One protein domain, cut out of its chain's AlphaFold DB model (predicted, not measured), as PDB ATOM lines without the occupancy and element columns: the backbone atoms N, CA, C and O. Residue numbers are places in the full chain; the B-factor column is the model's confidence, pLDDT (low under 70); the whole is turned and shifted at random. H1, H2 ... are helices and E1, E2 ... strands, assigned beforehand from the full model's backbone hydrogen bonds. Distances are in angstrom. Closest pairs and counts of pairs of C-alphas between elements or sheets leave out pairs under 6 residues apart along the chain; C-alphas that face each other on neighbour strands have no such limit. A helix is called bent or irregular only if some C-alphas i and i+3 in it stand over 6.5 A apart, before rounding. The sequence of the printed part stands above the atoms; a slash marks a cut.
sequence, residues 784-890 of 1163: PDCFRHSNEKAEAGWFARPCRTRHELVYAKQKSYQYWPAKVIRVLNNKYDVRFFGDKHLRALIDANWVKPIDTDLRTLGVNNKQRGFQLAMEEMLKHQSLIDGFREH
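What this domain is: This is residues 784 to 890 of the 1163 residues of an uncharacterized protein of Anopheles dirus (UniProt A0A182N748). One antiparallel sheet of five strands is folded back on itself, with E4 and E3 in one leaf, E1 and E5 in the other, and the bent strand E2 as the hinge between them. The long helix H3 packs on this sheet, chiefly at E2, while short H2 only grazes it and H1 lies away from it beyond a long link. The printed part has 107 residues, with three named helices and five named strands in the order H1, E1, E2, E3, E4, E5, H2, H3; the sheet's order is E4, E3, E2, E1, E5, and the class is mixed, helices and strands. The whole is compact, with a radius of gyration of the C-alphas of 13.5 A and spans of 37 by 34 by 23 A.

How they stand to each other: The strongly twisted sheet holds E1, residues 809 to 812, E2, residues 820 to 828, E3, residues 831 to 836, E4, residues 843 to 847, and E5, residues 851 to 853. E1 to E4 form a meander, each strand the antiparallel neighbour of the one before. E2 bends by 76 degrees at residue 825. The sheet is a folded sheet, one sheet bent back on itself into two leaves that face each other: E4 and E3 face E1 and E5, with 12 pairs of C-alphas within 11 A and with E2 as the hinge. Within hydrogen-bond range are N 832 and O 846 of E3 and E4, 2.7 A, N 825 and O 833 of E2 and E3, 2.8 A, N 822 and O 810 of E2 and E1, 2.8 A, and N 811 and O 852 of E1 and E5, 2.8 A. The edge strands E4 and E5 meet only through their link. H3, residues 868 to 884, is on the sheet, and its closest C-alphas to E2 are those of Pro 821 and Met 874, 6.8 A apart. H2, residues 858 to 861, only grazes the sheet. H1, residues 784 to 792, is not on the sheet and is apart from H2 and H3. In H1 and H3 every O i to N i+4 pair is within hydrogen-bond range; H2 is too short for such a pair.

Where its parts are: H1 begins at C-alpha 784, (-42.803, -12.799, 34.352), and is 11.9 A long. E2 is 20.1 A long and begins at C-alpha 820, (-23.515, 0.723, 31.301). E3 measures 15.2 A, E4 13.4 A, E1 9.4 A and E5 7.1 A. H2 measures 5.1 A. H3 is 24.3 A long and ends at C-alpha 884, (-29.215, -16.875, 24.897).

The domain as a whole: The two C-alphas farthest apart are those of Ser 816 and His 890, 39.4 A. The printed part has no cut. The link from H1 to E1, residues 793 to 808, is long. The mean pLDDT of the printed part is 85.9, and residues 885 to 888 are under 70.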
ATOM      1  N   PRO A 784     -42.613 -11.862  33.247       88.06
ATOM      2  CA  PRO A 784     -42.803 -12.799  34.352       88.06
ATOM      3  C   PRO A 784     -41.503 -13.528  34.715       88.06
ATOM      4  O   PRO A 784     -41.227 -13.726  35.894       88.06
ATOM      5  N   ASP A 785     -40.649 -13.850  33.735       88.06
ATOM      6  CA  ASP A 785     -39.343 -14.475  33.990       88.06
ATOM      7  C   ASP A 785     -38.378 -13.526  34.718       88.06
ATOM      8  O   ASP A 785     -37.727 -13.939  35.676       88.06
ATOM      9  N   CYS A 786     -38.305 -12.244  34.335       88.19
ATOM     10  CA  CYS A 786     -37.477 -11.271  35.053       88.19
ATOM     11  C   CYS A 786     -37.964 -11.044  36.487       88.19
ATOM     12  O   CYS A 786     -37.129 -10.909  37.386       88.19
ATOM     13  N   PHE A 787     -39.281 -11.012  36.717       90.25
ATOM     14  CA  PHE A 787     -39.834 -10.967  38.070       90.25
ATOM     15  C   PHE A 787     -39.479 -12.241  38.849       90.25
ATOM     16  O   PHE A 787     -38.920 -12.158  39.944       90.25
ATOM     17  N   ARG A 788     -39.715 -13.419  38.261       90.06
ATOM     18  CA  ARG A 788     -39.444 -14.722  38.876       90.06
ATOM     19  C   ARG A 788     -37.976 -14.888  39.252       90.06
ATOM     20  O   ARG A 788     -37.680 -15.132  40.414       90.06
ATOM     21  N   HIS A 789     -37.040 -14.686  38.324       88.38
ATOM     22  CA  HIS A 789     -35.605 -14.840  38.601       88.38
ATOM     23  C   HIS A 789     -35.108 -13.825  39.644       88.38
ATOM     24  O   HIS A 789     -34.269 -14.169  40.476       88.38
ATOM     25  N   SER A 790     -35.672 -12.607  39.651       87.88
ATOM     26  CA  SER A 790     -35.368 -11.553  40.634       87.88
ATOM     27  C   SER A 790     -35.883 -11.855  42.047       87.88
ATOM     28  O   SER A 790     -35.436 -11.189  42.983       87.88
ATOM     29  N   ASN A 791     -36.786 -12.828  42.209       88.19
ATOM     30  CA  ASN A 791     -37.334 -13.271  43.495       88.19
ATOM     31  C   ASN A 791     -36.807 -14.656  43.913       88.19
ATOM     32  O   ASN A 791     -36.406 -14.820  45.061       88.19
ATOM     33  N   GLU A 792     -36.715 -15.617  42.983       87.75
ATOM     34  CA  GLU A 792     -36.069 -16.926  43.187       87.75
ATOM     35  C   GLU A 792     -34.623 -16.767  43.681       87.75
ATOM     36  O   GLU A 792     -34.214 -17.451  44.619       87.75
ATOM     37  N   LYS A 793     -33.834 -15.911  43.004       81.62
ATOM     38  CA  LYS A 793     -32.381 -15.715  43.210       81.62
ATOM     39  C   LYS A 793     -31.598 -17.027  43.404       81.62
ATOM     40  O   LYS A 793     -30.635 -17.073  44.165       81.62
ATOM     41  N   ALA A 794     -32.015 -18.088  42.705       72.75
ATOM     42  CA  ALA A 794     -31.545 -19.460  42.919       72.75
ATOM     43  C   ALA A 794     -30.025 -19.641  42.734       72.75
ATOM     44  O   ALA A 794     -29.427 -20.526  43.339       72.75
ATOM     45  N   GLU A 795     -29.400 -18.776  41.933       72.94
ATOM     46  CA  GLU A 795     -27.957 -18.722  41.702       72.94
ATOM     47  C   GLU A 795     -27.443 -17.278  41.791       72.94
ATOM     48  O   GLU A 795     -28.164 -16.320  41.504       72.94
ATOM     49  N   ALA A 796     -26.151 -17.116  42.091       71.44
ATOM     50  CA  ALA A 796     -25.502 -15.807  42.207       71.44
ATOM     51  C   ALA A 796     -25.530 -14.963  40.911       71.44
ATOM     52  O   ALA A 796     -25.391 -13.748  40.981       71.44
ATOM     53  N   GLY A 797     -25.734 -15.592  39.747       79.12
ATOM     54  CA  GLY A 797     -25.876 -14.931  38.443       79.12
ATOM     55  C   GLY A 797     -27.307 -14.939  37.899       79.12
ATOM     56  O   GLY A 797     -27.483 -15.058  36.688       79.12
ATOM     57  N   TRP A 798     -28.329 -14.883  38.763       86.81
ATOM     58  CA  TRP A 798     -29.745 -15.002  38.378       86.81
ATOM     59  C   TRP A 798     -30.167 -14.057  37.236       86.81
ATOM     60  O   TRP A 798     -30.960 -14.461  36.388       86.81
ATOM     61  N   PHE A 799     -29.625 -12.834  37.162       89.50
ATOM     62  CA  PHE A 799     -29.988 -11.865  36.120       89.50
ATOM     63  C   PHE A 799     -29.390 -12.214  34.747       89.50
ATOM     64  O   PHE A 799     -29.924 -11.782  33.725       89.50
ATOM     65  N   ALA A 800     -28.360 -13.065  34.686       88.50
ATOM     66  CA  ALA A 800     -27.844 -13.598  33.426       88.50
ATOM     67  C   ALA A 800     -28.786 -14.627  32.769       88.50
ATOM     68  O   ALA A 800     -28.596 -14.967  31.602       88.50
ATOM     69  N   ARG A 801     -29.828 -15.120  33.454       87.75
ATOM     70  CA  ARG A 801     -30.773 -16.073  32.850       87.75
ATOM     71  C   ARG A 801     -31.519 -15.468  31.639       87.75
ATOM     72  O   ARG A 801     -31.937 -14.303  31.690       87.75
ATOM     73  N   PRO A 802     -31.692 -16.232  30.544       86.69
ATOM     74  CA  PRO A 802     -32.635 -15.921  29.473       86.69
ATOM     75  C   PRO A 802     -34.082 -15.894  29.969       86.69
ATOM     76  O   PRO A 802     -34.473 -16.679  30.829       86.69
ATOM     77  N   CYS A 803     -34.886 -15.022  29.368       87.25
ATOM     78  CA  CYS A 803     -36.344 -15.027  29.489       87.25
ATOM     79  C   CYS A 803     -36.951 -15.633  28.211       87.25
ATOM     80  O   CYS A 803     -36.290 -15.644  27.160       87.25
ATOM     81  N   ARG A 804     -38.205 -16.106  28.281       82.69
ATOM     82  CA  ARG A 804     -38.974 -16.544  27.099       82.69
ATOM     83  C   ARG A 804     -39.040 -15.416  26.065       82.69
ATOM     84  O   ARG A 804     -38.554 -15.565  24.944       82.69
ATOM     85  N   THR A 805     -39.534 -14.252  26.485       80.50
ATOM     86  CA  THR A 805     -39.492 -13.006  25.707       80.50
ATOM     87  C   THR A 805     -38.047 -12.527  25.535       80.50
ATOM     88  O   THR A 805     -37.262 -12.511  26.486       80.50
ATOM     89  N   ARG A 806     -37.668 -12.117  24.317       83.94
ATOM     90  CA  ARG A 806     -36.346 -11.530  24.051       83.94
ATOM     91  C   ARG A 806     -36.301 -10.085  24.553       83.94
ATOM     92  O   ARG A 806     -36.948  -9.217  23.984       83.94
ATOM     93  N   HIS A 807     -35.491  -9.835  25.579       88.44
ATOM     94  CA  HIS A 807     -35.046  -8.484  25.915       88.44
ATOM     95  C   HIS A 807     -33.936  -8.049  24.957       88.44
ATOM     96  O   HIS A 807     -33.003  -8.812  24.701       88.44
ATOM     97  N   GLU A 808     -34.026  -6.822  24.452       90.19
ATOM     98  CA  GLU A 808     -32.928  -6.180  23.730       90.19
ATOM     99  C   GLU A 808     -31.810  -5.810  24.717       90.19
ATOM    100  O   GLU A 808     -32.080  -5.447  25.867       90.19
ATOM    101  N   LEU A 809     -30.553  -5.923  24.285       93.69
ATOM    102  CA  LEU A 809     -29.388  -5.532  25.078       93.69
ATOM    103  C   LEU A 809     -28.855  -4.204  24.551       93.69
ATOM    104  O   LEU A 809     -28.697  -4.025  23.343       93.69
ATOM    105  N   VAL A 810     -28.568  -3.277  25.462       94.25
ATOM    106  CA  VAL A 810     -28.128  -1.918  25.125       94.25
ATOM    107  C   VAL A 810     -27.079  -1.409  26.106       94.25
ATOM    108  O   VAL A 810     -27.029  -1.822  27.266       94.25
ATOM    109  N   TYR A 811     -26.292  -0.436  25.662       94.06
ATOM    110  CA  TYR A 811     -25.577   0.475  26.545       94.06
ATOM    111  C   TYR A 811     -26.438   1.711  26.802       94.06
ATOM    112  O   TYR A 811     -26.733   2.473  25.883       94.06
ATOM    113  N   ALA A 812     -26.816   1.939  28.056       93.00
ATOM    114  CA  ALA A 812     -27.619   3.092  28.465       93.00
ATOM    115  C   ALA A 812     -26.885   3.930  29.524       93.00
ATOM    116  O   ALA A 812     -26.022   3.410  30.236       93.00
ATOM    117  N   LYS A 813     -27.213   5.224  29.649       89.44
ATOM    118  CA  LYS A 813     -26.710   6.078  30.742       89.44
ATOM    119  C   LYS A 813     -27.732   7.077  31.266       89.44
ATOM    120  O   LYS A 813     -28.545   7.607  30.517       89.44
ATOM    121  N   GLN A 814     -27.620   7.393  32.553       84.06
ATOM    122  CA  GLN A 814     -28.259   8.565  33.150       84.06
ATOM    123  C   GLN A 814     -27.377   9.814  32.988       84.06
ATOM    124  O   GLN A 814     -26.166   9.725  32.766       84.06
ATOM    125  N   LYS A 815     -27.983  10.999  33.131       76.62
ATOM    126  CA  LYS A 815     -27.268  12.283  33.138       76.62
ATOM    127  C   LYS A 815     -26.174  12.268  34.219       76.62
ATOM    128  O   LYS A 815     -26.442  11.894  35.355       76.62
ATOM    129  N   SER A 816     -24.956  12.666  33.846       77.56
ATOM    130  CA  SER A 816     -23.740  12.626  34.685       77.56
ATOM    131  C   SER A 816     -23.180  11.232  35.036       77.56
ATOM    132  O   SER A 816     -22.296  11.141  35.886       77.56
ATOM    133  N   TYR A 817     -23.611  10.160  34.358       83.31
ATOM    134  CA  TYR A 817     -23.027   8.814  34.477       83.31
ATOM    135  C   TYR A 817     -22.432   8.321  33.146       83.31
ATOM    136  O   TYR A 817     -22.775   8.820  32.072       83.31
ATOM    137  N   GLN A 818     -21.529   7.335  33.208       89.56
ATOM    138  CA  GLN A 818     -21.027   6.633  32.018       89.56
ATOM    139  C   GLN A 818     -22.068   5.643  31.467       89.56
ATOM    140  O   GLN A 818     -23.006   5.271  32.173       89.56
ATOM    141  N   TYR A 819     -21.882   5.186  30.226       92.19
ATOM    142  CA  TYR A 819     -22.677   4.086  29.672       92.19
ATOM    143  C   TYR A 819     -22.441   2.772  30.424       92.19
ATOM    144  O   TYR A 819     -21.332   2.485  30.877       92.19
ATOM    145  N   TRP A 820     -23.500   1.975  30.550       93.69
ATOM    146  CA  TRP A 820     -23.515   0.723  31.301       93.69
ATOM    147  C   TRP A 820     -24.409  -0.305  30.588       93.69
ATOM    148  O   TRP A 820     -25.450   0.093  30.054       93.69
ATOM    149  N   PRO A 821     -24.032  -1.598  30.534       94.50
ATOM    150  CA  PRO A 821     -24.850  -2.623  29.889       94.50
ATOM    151  C   PRO A 821     -26.185  -2.822  30.620       94.50
ATOM    152  O   PRO A 821     -26.229  -2.879  31.855       94.50
ATOM    153  N   ALA A 822     -27.273  -2.965  29.865       94.69
ATOM    154  CA  ALA A 822     -28.625  -3.152  30.382       94.69
ATOM    155  C   ALA A 822     -29.492  -4.044  29.480       94.69
ATOM    156  O   ALA A 822     -29.267  -4.133  28.272       94.69
ATOM    157  N   LYS A 823     -30.528  -4.649  30.073       93.25
ATOM    158  CA  LYS A 823     -31.680  -5.208  29.352       93.25
ATOM    159  C   LYS A 823     -32.738  -4.119  29.167       93.25
ATOM    160  O   LYS A 823     -33.095  -3.453  30.142       93.25
ATOM    161  N   VAL A 824     -33.280  -3.973  27.962       91.75
ATOM    162  CA  VAL A 824     -34.496  -3.185  27.711       91.75
ATOM    163  C   VAL A 824     -35.700  -3.995  28.183       91.75
ATOM    164  O   VAL A 824     -35.934  -5.104  27.701       91.75
ATOM    165  N   ILE A 825     -36.457  -3.455  29.137       88.00
ATOM    166  CA  ILE A 825     -37.686  -4.074  29.643       88.00
ATOM    167  C   ILE A 825     -38.878  -3.652  28.783       88.00
ATOM    168  O   ILE A 825     -39.653  -4.514  28.382       88.00
ATOM    169  N   ARG A 826     -38.993  -2.356  28.460       83.69
ATOM    170  CA  ARG A 826     -39.957  -1.821  27.479       83.69
ATOM    171  C   ARG A 826     -39.510  -0.483  26.884       83.69
ATOM    172  O   ARG A 826     -38.556   0.123  27.373       83.69
ATOM    173  N   VAL A 827     -40.210  -0.017  25.851       84.31
ATOM    174  CA  VAL A 827     -40.020   1.305  25.232       84.31
ATOM    175  C   VAL A 827     -41.355   2.052  25.259       84.31
ATOM    176  O   VAL A 827     -42.379   1.477  24.914       84.31
ATOM    177  N   LEU A 828     -41.340   3.317  25.684       78.25
ATOM    178  CA  LEU A 828     -42.502   4.205  25.791       78.25
ATOM    179  C   LEU A 828     -42.140   5.590  25.259       78.25
ATOM    180  O   LEU A 828     -41.229   6.213  25.802       78.25
ATOM    181  N   ASN A 829     -42.849   6.095  24.248       79.06
ATOM    182  CA  ASN A 829     -42.759   7.479  23.753       79.06
ATOM    183  C   ASN A 829     -41.304   7.997  23.657       79.06
ATOM    184  O   ASN A 829     -40.925   8.998  24.267       79.06
ATOM    185  N   ASN A 830     -40.473   7.246  22.918       82.00
ATOM    186  CA  ASN A 830     -39.034   7.469  22.710       82.00
ATOM    187  C   ASN A 830     -38.137   7.408  23.977       82.00
ATOM    188  O   ASN A 830     -37.027   7.945  24.003       82.00
ATOM    189  N   LYS A 831     -38.591   6.723  25.034       85.25
ATOM    190  CA  LYS A 831     -37.832   6.441  26.265       85.25
ATOM    191  C   LYS A 831     -37.765   4.936  26.521       85.25
ATOM    192  O   LYS A 831     -38.756   4.224  26.398       85.25
ATOM    193  N   TYR A 832     -36.593   4.458  26.907       89.75
ATOM    194  CA  TYR A 832     -36.288   3.060  27.184       89.75
ATOM    195  C   TYR A 832     -36.321   2.817  28.695       89.75
ATOM    196  O   TYR A 832     -35.581   3.440  29.455       89.75
ATOM    197  N   ASP A 833     -37.175   1.901  29.131       88.94
ATOM    198  CA  ASP A 833     -37.269   1.427  30.509       88.94
ATOM    199  C   ASP A 833     -36.298   0.245  30.658       88.94
ATOM    200  O   ASP A 833     -36.562  -0.852  30.156       88.94
ATOM    201  N   VAL A 834     -35.124   0.488  31.248       90.81
ATOM    202  CA  VAL A 834     -33.981  -0.444  31.242       90.81
ATOM    203  C   VAL A 834     -33.613  -0.930  32.640       90.81
ATOM    204  O   VAL A 834     -33.747  -0.199  33.624       90.81
ATOM    205  N   ARG A 835     -33.079  -2.154  32.724       91.81
ATOM    206  CA  ARG A 835     -32.506  -2.728  33.951       91.81
ATOM    207  C   ARG A 835     -31.044  -3.118  33.725       91.81
ATOM    208  O   ARG A 835     -30.740  -3.929  32.851       91.81
ATOM    209  N   PHE A 836     -30.142  -2.498  34.481       92.44
ATOM    210  CA  PHE A 836     -28.690  -2.621  34.320       92.44
ATOM    211  C   PHE A 836     -28.148  -3.964  34.832       92.44
ATOM    212  O   PHE A 836     -28.675  -4.516  35.796       92.44
ATOM    213  N   PHE A 837     -27.069  -4.461  34.221       91.69
ATOM    214  CA  PHE A 837     -26.318  -5.623  34.715       91.69
ATOM    215  C   PHE A 837     -25.383  -5.258  35.887       91.69
ATOM    216  O   PHE A 837     -24.960  -4.105  36.039       91.69
ATOM    217  N   GLY A 838     -25.022  -6.268  36.682       87.12
ATOM    218  CA  GLY A 838     -24.129  -6.193  37.840       87.12
ATOM    219  C   GLY A 838     -24.829  -5.870  39.169       87.12
ATOM    220  O   GLY A 838     -25.833  -5.164  39.187       87.12
ATOM    221  N   ASP A 839     -24.237  -6.370  40.266       76.69
ATOM    222  CA  ASP A 839     -24.495  -6.255  41.732       76.69
ATOM    223  C   ASP A 839     -25.809  -5.633  42.265       76.69
ATOM    224  O   ASP A 839     -26.393  -6.151  43.213       76.69
ATOM    225  N   LYS A 840     -26.273  -4.508  41.711       79.69
ATOM    226  CA  LYS A 840     -27.460  -3.769  42.174       79.69
ATOM    227  C   LYS A 840     -28.682  -3.877  41.263       79.69
ATOM    228  O   LYS A 840     -29.752  -3.439  41.679       79.69
ATOM    229  N   HIS A 841     -28.525  -4.377  40.034       87.25
ATOM    230  CA  HIS A 841     -29.594  -4.603  39.044       87.25
ATOM    231  C   HIS A 841     -30.626  -3.466  38.937       87.25
ATOM    232  O   HIS A 841     -31.839  -3.704  38.906       87.25
ATOM    233  N   LEU A 842     -30.124  -2.224  38.941       84.94
ATOM    234  CA  LEU A 842     -30.920  -0.996  39.034       84.94
ATOM    235  C   LEU A 842     -31.793  -0.785  37.793       84.94
ATOM    236  O   LEU A 842     -31.388  -1.119  36.680       84.94
ATOM    237  N   ARG A 843     -32.959  -0.165  37.991       85.56
ATOM    238  CA  ARG A 843     -33.906   0.196  36.932       85.56
ATOM    239  C   ARG A 843     -33.912   1.703  36.677       85.56
ATOM    240  O   ARG A 843     -33.816   2.484  37.624       85.56
ATOM    241  N   ALA A 844     -34.049   2.113  35.419       86.94
ATOM    242  CA  ALA A 844     -34.161   3.516  35.033       86.94
ATOM    243  C   ALA A 844     -34.974   3.700  33.744       86.94
ATOM    244  O   ALA A 844     -34.879   2.886  32.830       86.94
ATOM    245  N   LEU A 845     -35.692   4.820  33.646       87.94
ATOM    246  CA  LEU A 845     -36.261   5.302  32.387       87.94
ATOM    247  C   LEU A 845     -35.256   6.263  31.730       87.94
ATOM    248  O   LEU A 845     -34.897   7.280  32.324       87.94
ATOM    249  N   ILE A 846     -34.779   5.921  30.535       89.81
ATOM    250  CA  ILE A 846     -33.680   6.590  29.828       89.81
ATOM    251  C   ILE A 846     -34.180   7.116  28.479       89.81
ATOM    252  O   ILE A 846     -34.822   6.394  27.726       89.81
ATOM    253  N   ASP A 847     -33.876   8.367  28.148       88.25
ATOM    254  CA  ASP A 847     -34.177   8.939  26.830       88.25
ATOM    255  C   ASP A 847     -33.362   8.252  25.716       88.25
ATOM    256  O   ASP A 847     -32.175   7.975  25.912       88.25
ATOM    257  N   ALA A 848     -33.966   7.996  24.547       88.12
ATOM    258  CA  ALA A 848     -33.325   7.293  23.428       88.12
ATOM    259  C   ALA A 848     -31.957   7.871  23.013       88.12
ATOM    260  O   ALA A 848     -31.056   7.120  22.628       88.12
ATOM    261  N   ASN A 849     -31.743   9.184  23.157       88.81
ATOM    262  CA  ASN A 849     -30.454   9.819  22.861       88.81
ATOM    263  C   ASN A 849     -29.301   9.238  23.706       88.81
ATOM    264  O   ASN A 849     -28.159   9.159  23.240       88.81
ATOM    265  N   TRP A 850     -29.604   8.768  24.919       90.31
ATOM    266  CA  TRP A 850     -28.669   8.170  25.876       90.31
ATOM    267  C   TRP A 850     -28.650   6.631  25.864       90.31
ATOM    268  O   TRP A 850     -28.056   6.024  26.760       90.31
ATOM    269  N   VAL A 851     -29.243   6.006  24.842       92.00
ATOM    270  CA  VAL A 851     -29.196   4.558  24.579       92.00
ATOM    271  C   VAL A 851     -28.377   4.289  23.313       92.00
ATOM    272  O   VAL A 851     -28.414   5.078  22.367       92.00
ATOM    273  N   LYS A 852     -27.586   3.214  23.294       91.62
ATOM    274  CA  LYS A 852     -26.753   2.775  22.160       91.62
ATOM    275  C   LYS A 852     -26.788   1.238  22.046       91.62
ATOM    276  O   LYS A 852     -26.898   0.585  23.087       91.62
ATOM    277  N   PRO A 853     -26.680   0.643  20.841       92.06
ATOM    278  CA  PRO A 853     -26.648  -0.815  20.667       92.06
ATOM    279  C   PRO A 853     -25.529  -1.487  21.472       92.06
ATOM    280  O   PRO A 853     -24.461  -0.891  21.649       92.06
ATOM    281  N   ILE A 854     -25.732  -2.731  21.921       91.75
ATOM    282  CA  ILE A 854     -24.724  -3.481  22.697       91.75
ATOM    283  C   ILE A 854     -23.424  -3.759  21.918       91.75
ATOM    284  O   ILE A 854     -22.373  -3.941  22.523       91.75
ATOM    285  N   ASP A 855     -23.473  -3.713  20.585       88.25
ATOM    286  CA  ASP A 855     -22.318  -3.921  19.699       88.25
ATOM    287  C   ASP A 855     -21.453  -2.653  19.513       88.25
ATOM    288  O   ASP A 855     -20.480  -2.650  18.758       88.25
ATOM    289  N   THR A 856     -21.797  -1.545  20.183       89.38
ATOM    290  CA  THR A 856     -21.058  -0.275  20.082       89.38
ATOM    291  C   THR A 856     -19.697  -0.373  20.784       89.38
ATOM    292  O   THR A 856     -19.644  -0.655  21.981       89.38
ATOM    293  N   ASP A 857     -18.595  -0.072  20.078       86.38
ATOM    294  CA  ASP A 857     -17.243  -0.100  20.659       86.38
ATOM    295  C   ASP A 857     -17.138   0.805  21.899       86.38
ATOM    296  O   ASP A 857     -17.370   2.019  21.842       86.38
ATOM    297  N   LEU A 858     -16.706   0.205  23.010       86.50
ATOM    298  CA  LEU A 858     -16.507   0.832  24.316       86.50
ATOM    299  C   LEU A 858     -15.645   2.103  24.253       86.50
ATOM    300  O   LEU A 858     -15.854   3.019  25.054       86.50
ATOM    301  N   ARG A 859     -14.706   2.197  23.299       82.12
ATOM    302  CA  ARG A 859     -13.876   3.402  23.102       82.12
ATOM    303  C   ARG A 859     -14.725   4.612  22.714       82.12
ATOM    304  O   ARG A 859     -14.521   5.693  23.257       82.12
ATOM    305  N   THR A 860     -15.713   4.421  21.837       84.62
ATOM    306  CA  THR A 860     -16.624   5.484  21.371       84.62
ATOM    307  C   THR A 860     -17.608   5.937  22.454       84.62
ATOM    308  O   THR A 860     -18.067   7.077  22.451       84.62
ATOM    309  N   LEU A 861     -17.897   5.063  23.425       83.06
ATOM    310  CA  LEU A 861     -18.781   5.345  24.557       83.06
ATOM    311  C   LEU A 861     -18.086   6.117  25.694       83.06
ATOM    312  O   LEU A 861     -18.772   6.659  26.563       83.06
ATOM    313  N   GLY A 862     -16.750   6.168  25.717       79.00
ATOM    314  CA  GLY A 862     -15.984   6.850  26.766       79.00
ATOM    315  C   GLY A 862     -16.100   6.197  28.152       79.00
ATOM    316  O   GLY A 862     -16.063   6.895  29.165       79.00
ATOM    317  N   VAL A 863     -16.288   4.872  28.217       84.88
ATOM    318  CA  VAL A 863     -16.478   4.139  29.484       84.88
ATOM    319  C   VAL A 863     -15.160   3.760  30.162       84.88
ATOM    320  O   VAL A 863     -14.194   3.336  29.523       84.88
ATOM    321  N   ASN A 864     -15.128   3.831  31.493       86.06
ATOM    322  CA  ASN A 864     -13.994   3.376  32.288       86.06
ATOM    323  C   ASN A 864     -14.018   1.847  32.469       86.06
ATOM    324  O   ASN A 864     -14.418   1.327  33.513       86.06
ATOM    325  N   ASN A 865     -13.515   1.120  31.469       80.38
ATOM    326  CA  ASN A 865     -13.421  -0.347  31.488       80.38
ATOM    327  C   ASN A 865     -12.438  -0.916  32.549       80.38
ATOM    328  O   ASN A 865     -12.268  -2.129  32.662       80.38
ATOM    329  N   LYS A 866     -11.779  -0.066  33.354       82.88
ATOM    330  CA  LYS A 866     -10.995  -0.482  34.536       82.88
ATOM    331  C   LYS A 866     -11.816  -0.465  35.835       82.88
ATOM    332  O   LYS A 866     -11.321  -0.880  36.880       82.88
ATOM    333  N   GLN A 867     -13.064   0.008  35.806       88.25
ATOM    334  CA  GLN A 867     -13.945  -0.002  36.972       88.25
ATOM    335  C   GLN A 867     -14.468  -1.422  37.238       88.25
ATOM    336  O   GLN A 867     -15.296  -1.930  36.486       88.25
ATOM    337  N   ARG A 868     -14.069  -2.033  38.363       87.06
ATOM    338  CA  ARG A 868     -14.469  -3.403  38.759       87.06
ATOM    339  C   ARG A 868     -15.979  -3.675  38.657       87.06
ATOM    340  O   ARG A 868     -16.375  -4.750  38.230       87.06
ATOM    341  N   GLY A 869     -16.825  -2.709  39.022       86.69
ATOM    342  CA  GLY A 869     -18.283  -2.855  38.900       86.69
ATOM    343  C   GLY A 869     -18.772  -2.969  37.450       86.69
ATOM    344  O   GLY A 869     -19.687  -3.739  37.183       86.69
ATOM    345  N   PHE A 870     -18.138  -2.253  36.516       88.62
ATOM    346  CA  PHE A 870     -18.448  -2.326  35.085       88.62
ATOM    347  C   PHE A 870     -17.966  -3.653  34.488       88.62
ATOM    348  O   PHE A 870     -18.678  -4.262  33.700       88.62
ATOM    349  N   GLN A 871     -16.804  -4.145  34.928       90.00
ATOM    350  CA  GLN A 871     -16.274  -5.454  34.529       90.00
ATOM    351  C   GLN A 871     -17.211  -6.598  34.951       90.00
ATOM    352  O   GLN A 871     -17.560  -7.424  34.118       90.00
ATOM    353  N   LEU A 872     -17.701  -6.592  36.197       89.50
ATOM    354  CA  LEU A 872     -18.682  -7.577  36.686       89.50
ATOM    355  C   LEU A 872     -20.033  -7.481  35.951       89.50
ATOM    356  O   LEU A 872     -20.665  -8.497  35.678       89.50
ATOM    357  N   ALA A 873     -20.476  -6.269  35.600       91.06
ATOM    358  CA  ALA A 873     -21.675  -6.073  34.782       91.06
ATOM    359  C   ALA A 873     -21.493  -6.586  33.341       91.06
ATOM    360  O   ALA A 873     -22.427  -7.131  32.758       91.06
ATOM    361  N   MET A 874     -20.290  -6.442  32.777       90.75
ATOM    362  CA  MET A 874     -19.934  -6.985  31.468       90.75
ATOM    363  C   MET A 874     -19.874  -8.516  31.494       90.75
ATOM    364  O   MET A 874     -20.411  -9.157  30.601       90.75
ATOM    365  N   GLU A 875     -19.282  -9.107  32.534       90.75
ATOM    366  CA  GLU A 875     -19.218 -10.558  32.747       90.75
ATOM    367  C   GLU A 875     -20.621 -11.184  32.850       90.75
ATOM    368  O   GLU A 875     -20.912 -12.176  32.182       90.75
ATOM    369  N   GLU A 876     -21.531 -10.565  33.610       91.81
ATOM    370  CA  GLU A 876     -22.925 -11.017  33.716       91.81
ATOM    371  C   GLU A 876     -23.700 -10.867  32.390       91.81
ATOM    372  O   GLU A 876     -24.518 -11.724  32.052       91.81
ATOM    373  N   MET A 877     -23.416  -9.818  31.610       91.88
ATOM    374  CA  MET A 877     -24.016  -9.584  30.289       91.88
ATOM    375  C   MET A 877     -23.492 -10.574  29.234       91.88
ATOM    376  O   MET A 877     -24.285 -11.165  28.504       91.88
ATOM    377  N   LEU A 878     -22.187 -10.855  29.215       90.12
ATOM    378  CA  LEU A 878     -21.583 -11.879  28.354       90.12
ATOM    379  C   LEU A 878     -22.093 -13.284  28.715       90.12
ATOM    380  O   LEU A 878     -22.410 -14.071  27.823       90.12
ATOM    381  N   LYS A 879     -22.267 -13.587  30.013       87.69
ATOM    382  CA  LYS A 879     -22.943 -14.816  30.465       87.69
ATOM    383  C   LYS A 879     -24.407 -14.860  30.011       87.69
ATOM    384  O   LYS A 879     -24.914 -15.929  29.696       87.69
ATOM    385  N   HIS A 880     -25.097 -13.723  29.945       88.44
ATOM    386  CA  HIS A 880     -26.452 -13.674  29.399       88.44
ATOM    387  C   HIS A 880     -26.484 -13.980  27.897       88.44
ATOM    388  O   HIS A 880     -27.356 -14.726  27.455       88.44
ATOM    389  N   GLN A 881     -25.521 -13.464  27.128       87.62
ATOM    390  CA  GLN A 881     -25.388 -13.759  25.700       87.62
ATOM    391  C   GLN A 881     -25.076 -15.243  25.442       87.62
ATOM    392  O   GLN A 881     -25.768 -15.863  24.643       87.62
ATOM    393  N   SER A 882     -24.139 -15.863  26.169       86.12
ATOM    394  CA  SER A 882     -23.826 -17.290  25.959       86.12
ATOM    395  C   SER A 882     -24.960 -18.244  26.357       86.12
ATOM    396  O   SER A 882     -25.087 -19.322  25.781       86.12
ATOM    397  N   LEU A 883     -25.832 -17.851  27.294       84.50
ATOM    398  CA  LEU A 883     -27.049 -18.606  27.620       84.50
ATOM    399  C   LEU A 883     -28.210 -18.348  26.638       84.50
ATOM    400  O   LEU A 883     -29.154 -19.137  26.589       84.50
ATOM    401  N   ILE A 884     -28.167 -17.262  25.858       76.44
ATOM    402  CA  ILE A 884     -29.215 -16.875  24.897       76.44
ATOM    403  C   ILE A 884     -29.276 -17.798  23.669       76.44
ATOM    404  O   ILE A 884     -30.357 -17.914  23.075       76.44
ATOM    405  N   ASP A 885     -28.149 -18.434  23.338       65.31
ATOM    406  CA  ASP A 885     -27.973 -19.368  22.216       65.31
ATOM    407  C   ASP A 885     -28.389 -20.812  22.562       65.31
ATOM    408  O   ASP A 885     -28.500 -21.665  21.682       65.31
ATOM    409  N   GLY A 886     -28.668 -21.091  23.841       62.19
ATOM    410  CA  GLY A 886     -29.273 -22.345  24.288       62.19
ATOM    411  C   GLY A 886     -30.798 -22.383  24.111       62.19
ATOM    412  O   GLY A 886     -31.461 -21.370  23.878       62.19
ATOM    413  N   PHE A 887     -31.386 -23.570  24.292       64.94
ATOM    414  CA  PHE A 887     -32.840 -23.772  24.302       64.94
ATOM    415  C   PHE A 887     -33.498 -23.054  25.496       64.94
ATOM    416  O   PHE A 887     -33.673 -23.630  26.569       64.94
ATOM    417  N   ARG A 888     -33.895 -21.794  25.285       69.69
ATOM    418  CA  ARG A 888     -34.516 -20.868  26.261       69.69
ATOM    419  C   ARG A 888     -35.635 -21.463  27.114       69.69
ATOM    420  O   ARG A 888     -35.812 -21.051  28.256       69.69
ATOM    421  N   GLU A 889     -36.363 -22.428  26.568       70.62
ATOM    422  CA  GLU A 889     -37.436 -23.169  27.235       70.62
ATOM    423  C   GLU A 889     -36.964 -23.869  28.520       70.62
ATOM    424  O   GLU A 889     -37.727 -23.937  29.476       70.62
ATOM    425  N   HIS A 890     -35.683 -24.251  28.630       76.12
ATOM    426  CA  HIS A 890     -35.098 -24.811  29.861       76.12
ATOM    427  C   HIS A 890     -35.095 -23.828  31.049       76.12
ATOM    428  O   HIS A 890     -34.896 -24.243  32.189       76.12
TER     429      HIS A 890